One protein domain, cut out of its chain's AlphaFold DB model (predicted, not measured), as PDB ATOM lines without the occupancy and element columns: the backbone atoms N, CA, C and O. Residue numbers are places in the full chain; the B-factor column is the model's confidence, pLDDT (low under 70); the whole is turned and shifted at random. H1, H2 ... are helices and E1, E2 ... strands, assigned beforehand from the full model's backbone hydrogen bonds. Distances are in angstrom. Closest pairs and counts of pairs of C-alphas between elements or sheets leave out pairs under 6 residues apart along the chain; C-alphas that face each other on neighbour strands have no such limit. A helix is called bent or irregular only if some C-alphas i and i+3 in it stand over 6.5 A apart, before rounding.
ATOM      1  N   ALA A  33       5.132  23.280   7.046       97.44
ATOM      2  CA  ALA A  33       3.874  23.851   7.513       97.44
ATOM      3  C   ALA A  33       3.209  24.700   6.426       97.44
ATOM      4  O   ALA A  33       3.866  25.466   5.718       97.44
ATOM      5  N   ASN A  34       1.892  24.565   6.301       97.81
ATOM      6  CA  ASN A  34       1.138  25.196   5.232       97.81
ATOM      7  C   ASN A  34      -0.245  25.655   5.697       97.81
ATOM      8  O   ASN A  34      -0.849  25.111   6.623       97.81
ATOM      9  N   ILE A  35      -0.746  26.684   5.019       97.25
ATOM     10  CA  ILE A  35      -2.116  27.169   5.144       97.25
ATOM     11  C   ILE A  35      -2.682  27.206   3.736       97.25
ATOM     12  O   ILE A  35      -2.095  27.823   2.849       97.25
ATOM     13  N   GLN A  36      -3.825  26.560   3.542       98.50
ATOM     14  CA  GLN A  36      -4.490  26.469   2.247       98.50
ATOM     15  C   GLN A  36      -5.903  27.013   2.387       98.50
ATOM     16  O   GLN A  36      -6.577  26.752   3.390       98.50
ATOM     17  N   TRP A  37      -6.324  27.831   1.427       98.19
ATOM     18  CA  TRP A  37      -7.687  28.342   1.333       98.19
ATOM     19  C   TRP A  37      -8.251  27.914  -0.014       98.19
ATOM     20  O   TRP A  37      -7.767  28.348  -1.057       98.19
ATOM     21  N   ASP A  38      -9.293  27.094   0.029       98.62
ATOM     22  CA  ASP A  38     -10.004  26.639  -1.156       98.62
ATOM     23  C   ASP A  38     -11.215  27.538  -1.375       98.62
ATOM     24  O   ASP A  38     -12.022  27.716  -0.458       98.62
ATOM     25  N   VAL A  39     -11.363  28.085  -2.582       98.38
ATOM     26  CA  VAL A  39     -12.482  28.965  -2.940       98.38
ATOM     27  C   VAL A  39     -13.382  28.269  -3.951       98.38
ATOM     28  O   VAL A  39     -12.947  27.883  -5.034       98.38
ATOM     29  N   PHE A  40     -14.662  28.161  -3.611       98.44
ATOM     30  CA  PHE A  40     -15.699  27.578  -4.455       98.44
ATOM     31  C   PHE A  40     -16.706  28.650  -4.844       98.44
ATOM     32  O   PHE A  40     -16.994  29.562  -4.066       98.44
ATOM     33  N   ARG A  41     -17.285  28.522  -6.039       98.06
ATOM     34  CA  ARG A  41     -18.268  29.469  -6.566       98.06
ATOM     35  C   ARG A  41     -19.552  28.756  -6.973       98.06
ATOM     36  O   ARG A  41     -19.508  27.756  -7.684       98.06
ATOM     37  N   LYS A  42     -20.696  29.326  -6.590       95.88
ATOM     38  CA  LYS A  42     -22.024  28.958  -7.099       95.88
ATOM     39  C   LYS A  42     -22.796  30.229  -7.452       95.88
ATOM     40  O   LYS A  42     -23.219  30.967  -6.569       95.88
ATOM     41  N   GLY A  43     -22.977  30.495  -8.747       96.69
ATOM     42  CA  GLY A  43     -23.567  31.757  -9.205       96.69
ATOM     43  C   GLY A  43     -22.695  32.956  -8.810       96.69
ATOM     44  O   GLY A  43     -21.530  33.025  -9.206       96.69
ATOM     45  N   SER A  44     -23.241  33.893  -8.038       96.12
ATOM     46  CA  SER A  44     -22.507  35.034  -7.464       96.12
ATOM     47  C   SER A  44     -21.947  34.771  -6.062       96.12
ATOM     48  O   SER A  44     -21.205  35.599  -5.542       96.12
ATOM     49  N   THR A  45     -22.277  33.635  -5.445       96.06
ATOM     50  CA  THR A  45     -21.823  33.289  -4.096       96.06
ATOM     51  C   THR A  45     -20.455  32.620  -4.140       96.06
ATOM     52  O   THR A  45     -20.240  31.682  -4.914       96.06
ATOM     53  N   TYR A  46     -19.563  33.070  -3.259       98.44
ATOM     54  CA  TYR A  46     -18.253  32.474  -3.025       98.44
ATOM     55  C   TYR A  46     -18.187  31.937  -1.603       98.44
ATOM     56  O   TYR A  46     -18.476  32.662  -0.651       98.44
ATOM     57  N   VAL A  47     -17.780  30.678  -1.464       98.50
ATOM     58  CA  VAL A  47     -17.527  30.063  -0.161       98.50
ATOM     59  C   VAL A  47     -16.088  29.597  -0.076       98.50
ATOM     60  O   VAL A  47     -15.499  29.169  -1.068       98.50
ATOM     61  N   VAL A  48     -15.526  29.683   1.121       98.62
ATOM     62  CA  VAL A  48     -14.126  29.387   1.386       98.62
ATOM     63  C   VAL A  48     -14.028  28.347   2.490       98.62
ATOM     64  O   VAL A  48     -14.717  28.445   3.509       98.62
ATOM     65  N   ARG A  49     -13.146  27.371   2.296       98.44
ATOM     66  CA  ARG A  49     -12.687  26.431   3.325       98.44
ATOM     67  C   ARG A  49     -11.203  26.670   3.573       98.44
ATOM     68  O   ARG A  49     -10.487  27.040   2.647       98.44
ATOM     69  N   THR A  50     -10.728  26.432   4.794       97.94
ATOM     70  CA  THR A  50      -9.295  26.469   5.098       97.94
ATOM     71  C   THR A  50      -8.770  25.146   5.651       97.94
ATOM     72  O   THR A  50      -9.449  24.457   6.416       97.94
ATOM     73  N   LEU A  51      -7.542  24.811   5.257       97.94
ATOM     74  CA  LEU A  51      -6.735  23.736   5.818       97.94
ATOM     75  C   LEU A  51      -5.502  24.342   6.504       97.94
ATOM     76  O   LEU A  51      -4.866  25.248   5.959       97.94
ATOM     77  N   HIS A  52      -5.151  23.829   7.679       96.81
ATOM     78  CA  HIS A  52      -3.906  24.133   8.383       96.81
ATOM     79  C   HIS A  52      -3.111  22.841   8.530       96.81
ATOM     80  O   HIS A  52      -3.601  21.898   9.150       96.81
ATOM     81  N   ASN A  53      -1.917  22.796   7.937       96.62
ATOM     82  CA  ASN A  53      -1.128  21.571   7.790       96.62
ATOM     83  C   ASN A  53      -2.000  20.436   7.225       96.62
ATOM     84  O   ASN A  53      -2.146  19.386   7.842       96.62
ATOM     85  N   GLU A  54      -2.674  20.724   6.102       97.06
ATOM     86  CA  GLU A  54      -3.610  19.829   5.390       97.06
ATOM     87  C   GLU A  54      -4.866  19.397   6.170       97.06
ATOM     88  O   GLU A  54      -5.767  18.769   5.614       97.06
ATOM     89  N   LYS A  55      -4.998  19.789   7.440       96.19
ATOM     90  CA  LYS A  55      -6.163  19.476   8.262       96.19
ATOM     91  C   LYS A  55      -7.235  20.548   8.139       96.19
ATOM     92  O   LYS A  55      -6.989  21.723   8.427       96.19
ATOM     93  N   GLU A  56      -8.455  20.126   7.809       97.12
ATOM     94  CA  GLU A  56      -9.629  21.000   7.825       97.12
ATOM     95  C   GLU A  56      -9.788  21.645   9.204       97.12
ATOM     96  O   GLU A  56      -9.904  20.970  10.230       97.12
ATOM     97  N   THR A  57      -9.716  22.974   9.221       95.81
ATOM     98  CA  THR A  57      -9.670  23.763  10.449       95.81
ATOM     99  C   THR A  57     -10.664  24.911  10.323       95.81
ATOM    100  O   THR A  57     -10.689  25.586   9.297       95.81
ATOM    101  N   PRO A  58     -11.503  25.172  11.336       96.38
ATOM    102  CA  PRO A  58     -12.392  26.321  11.295       96.38
ATOM    103  C   PRO A  58     -11.594  27.630  11.297       96.38
ATOM    104  O   PRO A  58     -10.523  27.736  11.899       96.38
ATOM    105  N   PHE A  59     -12.143  28.662  10.659       96.75
ATOM    106  CA  PHE A  59     -11.607  30.015  10.781       96.75
ATOM    107  C   PHE A  59     -11.685  30.515  12.233       96.75
ATOM    108  O   PHE A  59     -12.400  29.959  13.069       96.75
ATOM    109  N   LYS A  60     -10.940  31.589  12.535       94.75
ATOM    110  CA  LYS A  60     -10.867  32.168  13.886       94.75
ATOM    111  C   LYS A  60     -12.245  32.424  14.495       94.75
ATOM    112  O   LYS A  60     -13.207  32.747  13.795       94.75
ATOM    113  N   ALA A  61     -12.285  32.419  15.825       92.88
ATOM    114  CA  ALA A  61     -13.456  32.848  16.578       92.88
ATOM    115  C   ALA A  61     -13.996  34.199  16.062       92.88
ATOM    116  O   ALA A  61     -13.239  35.129  15.749       92.88
ATOM    117  N   GLY A  62     -15.323  34.282  15.952       93.38
ATOM    118  CA  GLY A  62     -16.041  35.438  15.411       93.38
ATOM    119  C   GLY A  62     -16.385  35.357  13.918       93.38
ATOM    120  O   GLY A  62     -17.200  36.158  13.464       93.38
ATOM    121  N   CYS A  63     -15.827  34.401  13.167       97.25
ATOM    122  CA  CYS A  63     -16.310  34.061  11.824       97.25
ATOM    123  C   CYS A  63     -17.482  33.067  11.922       97.25
ATOM    124  O   CYS A  63     -17.490  32.200  12.798       97.25
ATOM    125  N   ARG A  64     -18.474  33.185  11.035       98.00
ATOM    126  CA  ARG A  64     -19.692  32.355  11.036       98.00
ATOM    127  C   ARG A  64     -19.729  31.414   9.821       98.00
ATOM    128  O   ARG A  64     -19.697  31.904   8.698       98.00
ATOM    129  N   PRO A  65     -19.813  30.086   9.998       98.06
ATOM    130  CA  PRO A  65     -19.928  29.175   8.863       98.06
ATOM    131  C   PRO A  65     -21.299  29.306   8.185       98.06
ATOM    132  O   PRO A  65     -22.262  29.777   8.795       98.06
ATOM    133  N   VAL A  66     -21.409  28.839   6.937       97.75
ATOM    134  CA  VAL A  66     -22.666  28.879   6.155       97.75
ATOM    135  C   VAL A  66     -23.797  28.053   6.779       97.75
ATOM    136  O   VAL A  66     -24.969  28.292   6.506       97.75
ATOM    137  N   SER A  67     -23.457  27.080   7.625       97.38
ATOM    138  CA  SER A  67     -24.400  26.312   8.435       97.38
ATOM    139  C   SER A  67     -23.700  25.736   9.669       97.38
ATOM    140  O   SER A  67     -22.469  25.732   9.771       97.38
ATOM    141  N   ARG A  68     -24.482  25.249  10.639       95.56
ATOM    142  CA  ARG A  68     -23.944  24.622  11.853       95.56
ATOM    143  C   ARG A  68     -23.052  23.432  11.470       95.56
ATOM    144  O   ARG A  68     -23.476  22.579  10.703       95.56
ATOM    145  N   HIS A  69     -21.842  23.382  12.031       93.69
ATOM    146  CA  HIS A  69     -20.812  22.367  11.748       93.69
ATOM    147  C   HIS A  69     -20.245  22.359  10.315       93.69
ATOM    148  O   HIS A  69     -19.499  21.446   9.978       93.69
ATOM    149  N   SER A  70     -20.536  23.364   9.485       97.00
ATOM    150  CA  SER A  70     -19.898  23.489   8.171       97.00
ATOM    151  C   SER A  70     -18.467  24.022   8.279       97.00
ATOM    152  O   SER A  70     -18.174  24.907   9.085       97.00
ATOM    153  N   ALA A  71     -17.589  23.516   7.413       97.06
ATOM    154  CA  ALA A  71     -16.237  24.029   7.207       97.06
ATOM    155  C   ALA A  71     -16.174  25.211   6.222       97.06
ATOM    156  O   ALA A  71     -15.118  25.819   6.046       97.06
ATOM    157  N   PHE A  72     -17.300  25.540   5.582       98.25
ATOM    158  CA  PHE A  72     -17.395  26.577   4.562       98.25
ATOM    159  C   PHE A  72     -17.922  27.888   5.140       98.25
ATOM    160  O   PHE A  72     -18.868  27.905   5.931       98.25
ATOM    161  N   TYR A  73     -17.332  28.993   4.696       98.50
ATOM    162  CA  TYR A  73     -17.661  30.354   5.112       98.50
ATOM    163  C   TYR A  73     -17.894  31.210   3.874       98.50
ATOM    164  O   TYR A  73     -17.163  31.077   2.896       98.50
ATOM    165  N   ASP A  74     -18.895  32.088   3.900       98.00
ATOM    166  CA  ASP A  74     -19.087  33.059   2.818       98.00
ATOM    167  C   ASP A  74     -17.888  34.025   2.752       98.00
ATOM    168  O   ASP A  74     -17.344  34.426   3.786       98.00
ATOM    169  N   LEU A  75     -17.462  34.418   1.552       97.62
ATOM    170  CA  LEU A  75     -16.335  35.342   1.398       97.62
ATOM    171  C   LEU A  75     -16.589  36.692   2.098       97.62
ATOM    172  O   LEU A  75     -15.707  37.188   2.799       97.62
ATOM    173  N   ASN A  76     -17.805  37.243   2.003       96.69
ATOM    174  CA  ASN A  76     -18.162  38.513   2.648       96.69
ATOM    175  C   ASN A  76     -18.168  38.399   4.177       96.69
ATOM    176  O   ASN A  76     -17.930  39.372   4.902       96.69
ATOM    177  N   GLU A  77     -18.501  37.212   4.685       97.31
ATOM    178  CA  GLU A  77     -18.407  36.889   6.103       97.31
ATOM    179  C   GLU A  77     -16.949  36.883   6.559       97.31
ATOM    180  O   GLU A  77     -16.639  37.472   7.597       97.31
ATOM    181  N   LEU A  78     -16.049  36.284   5.775       97.44
ATOM    182  CA  LEU A  78     -14.621  36.307   6.071       97.44
ATOM    183  C   LEU A  78     -14.063  37.730   6.031       97.44
ATOM    184  O   LEU A  78     -13.374  38.139   6.963       97.44
ATOM    185  N   GLU A  79     -14.411  38.535   5.031       96.38
ATOM    186  CA  GLU A  79     -14.022  39.949   4.996       96.38
ATOM    187  C   GLU A  79     -14.500  40.702   6.241       96.38
ATOM    188  O   GLU A  79     -13.716  41.423   6.862       96.38
ATOM    189  N   ARG A  80     -15.751  40.486   6.672       96.88
ATOM    190  CA  ARG A  80     -16.275  41.086   7.906       96.88
ATOM    191  C   ARG A  80     -15.480  40.626   9.124       96.88
ATOM    192  O   ARG A  80     -15.015  41.458   9.897       96.88
ATOM    193  N   CYS A  81     -15.335  39.316   9.327       96.31
ATOM    194  CA  CYS A  81     -14.735  38.792  10.552       96.31
ATOM    195  C   CYS A  81     -13.229  39.078  10.639       96.31
ATOM    196  O   CYS A  81     -12.685  39.124  11.744       96.31
ATOM    197  N   PHE A  82     -12.551  39.298   9.509       94.88
ATOM    198  CA  PHE A  82     -11.160  39.751   9.453       94.88
ATOM    199  C   PHE A  82     -10.995  41.276   9.434       94.88
ATOM    200  O   PHE A  82      -9.855  41.732   9.433       94.88
ATOM    201  N   GLY A  83     -12.083  42.054   9.452       94.81
ATOM    202  CA  GLY A  83     -12.019  43.518   9.448       94.81
ATOM    203  C   GLY A  83     -11.460  44.093   8.145       94.81
ATOM    204  O   GLY A  83     -10.696  45.047   8.180       94.81
TER     205      GLY A  83
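AT A GLANCE: This is residues 33 to 83 of the 86 residues of an uncharacterized protein of Streptomyces stelliscabiei (UniProt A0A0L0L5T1). A long two-stranded hairpin, E1 and E2, makes the longest axis, and beyond its end a long irregular loop, residues 53 to 74, folds back on the E2 side and leads to one short helix, H1, near E2. The loop is tied to the hairpin by two short pairings with E2, at residues 55 to 56 and 73 to 74. The printed part has 51 residues with two named strands and one named helix, in the order E1, E2, H1; the sheet order is E1 - E2, antiparallel. The class is mixed, helices and strands, with under half of the residues, 23 of 51, in named elements. The whole is compact, with a radius of gyration of the C-alphas of 10.7 A, and spans 32 by 23 by 22 A.

HOW THE PARTS SIT: E1, residues 35 to 42, and E2, residues 45 to 52, are antiparallel neighbours and form a hairpin, with 160 degrees between their N-to-C directions. The C-alphas of Trp 37 and Thr 50 face each other at 4.5 A. Across the pair, N 38 and O 49 are 2.9 A apart and N 45 and O 42 are 3.0 A apart, within hydrogen-bond range. Residues 51 to 52 of E2 pair with residues 55 to 56, antiparallel. Residues 47 to 48 of E2 pair with residues 73 to 74, also antiparallel. H1, residues 75 to 81, comes closest to E2 at the C-alphas of Tyr 46 and Leu 75, 5.6 A apart. The centres of E2 and H1 are 10.9 A apart. E1 and H1 are apart. In H1 every O i to N i+4 pair is within hydrogen-bond range.

IN THESE COORDINATES: E1 begins at C-alpha 35, at (-2.116, 27.169, 5.144), and measures 23.4 A from first to last C-alpha. E2 runs from Thr 45, with its C-alpha at (-21.823, 33.289, -4.096), to His 52, and measures 23.7 A. H1 runs from Leu 75 to Cys 81, whose C-alpha is at (-14.735, 38.792, 10.552), and is not bent.

THE WHOLE: The two C-alphas farthest apart are those of Ala 33 and Gly 43, 33.1 A. The first and last printed C-alphas, of Ala 33 and Gly 83, are 25.4 A apart. The link from E1 to E2 is tight, with 2 residues; the link from E2 to H1 is long, with 22 residues. The C-alphas of residues 53 to 74 lie 4 to 15 A from the mean of the C-alphas. The printed part has no cut. The mean pLDDT of the printed part is 97.0, and no printed residue is under 70.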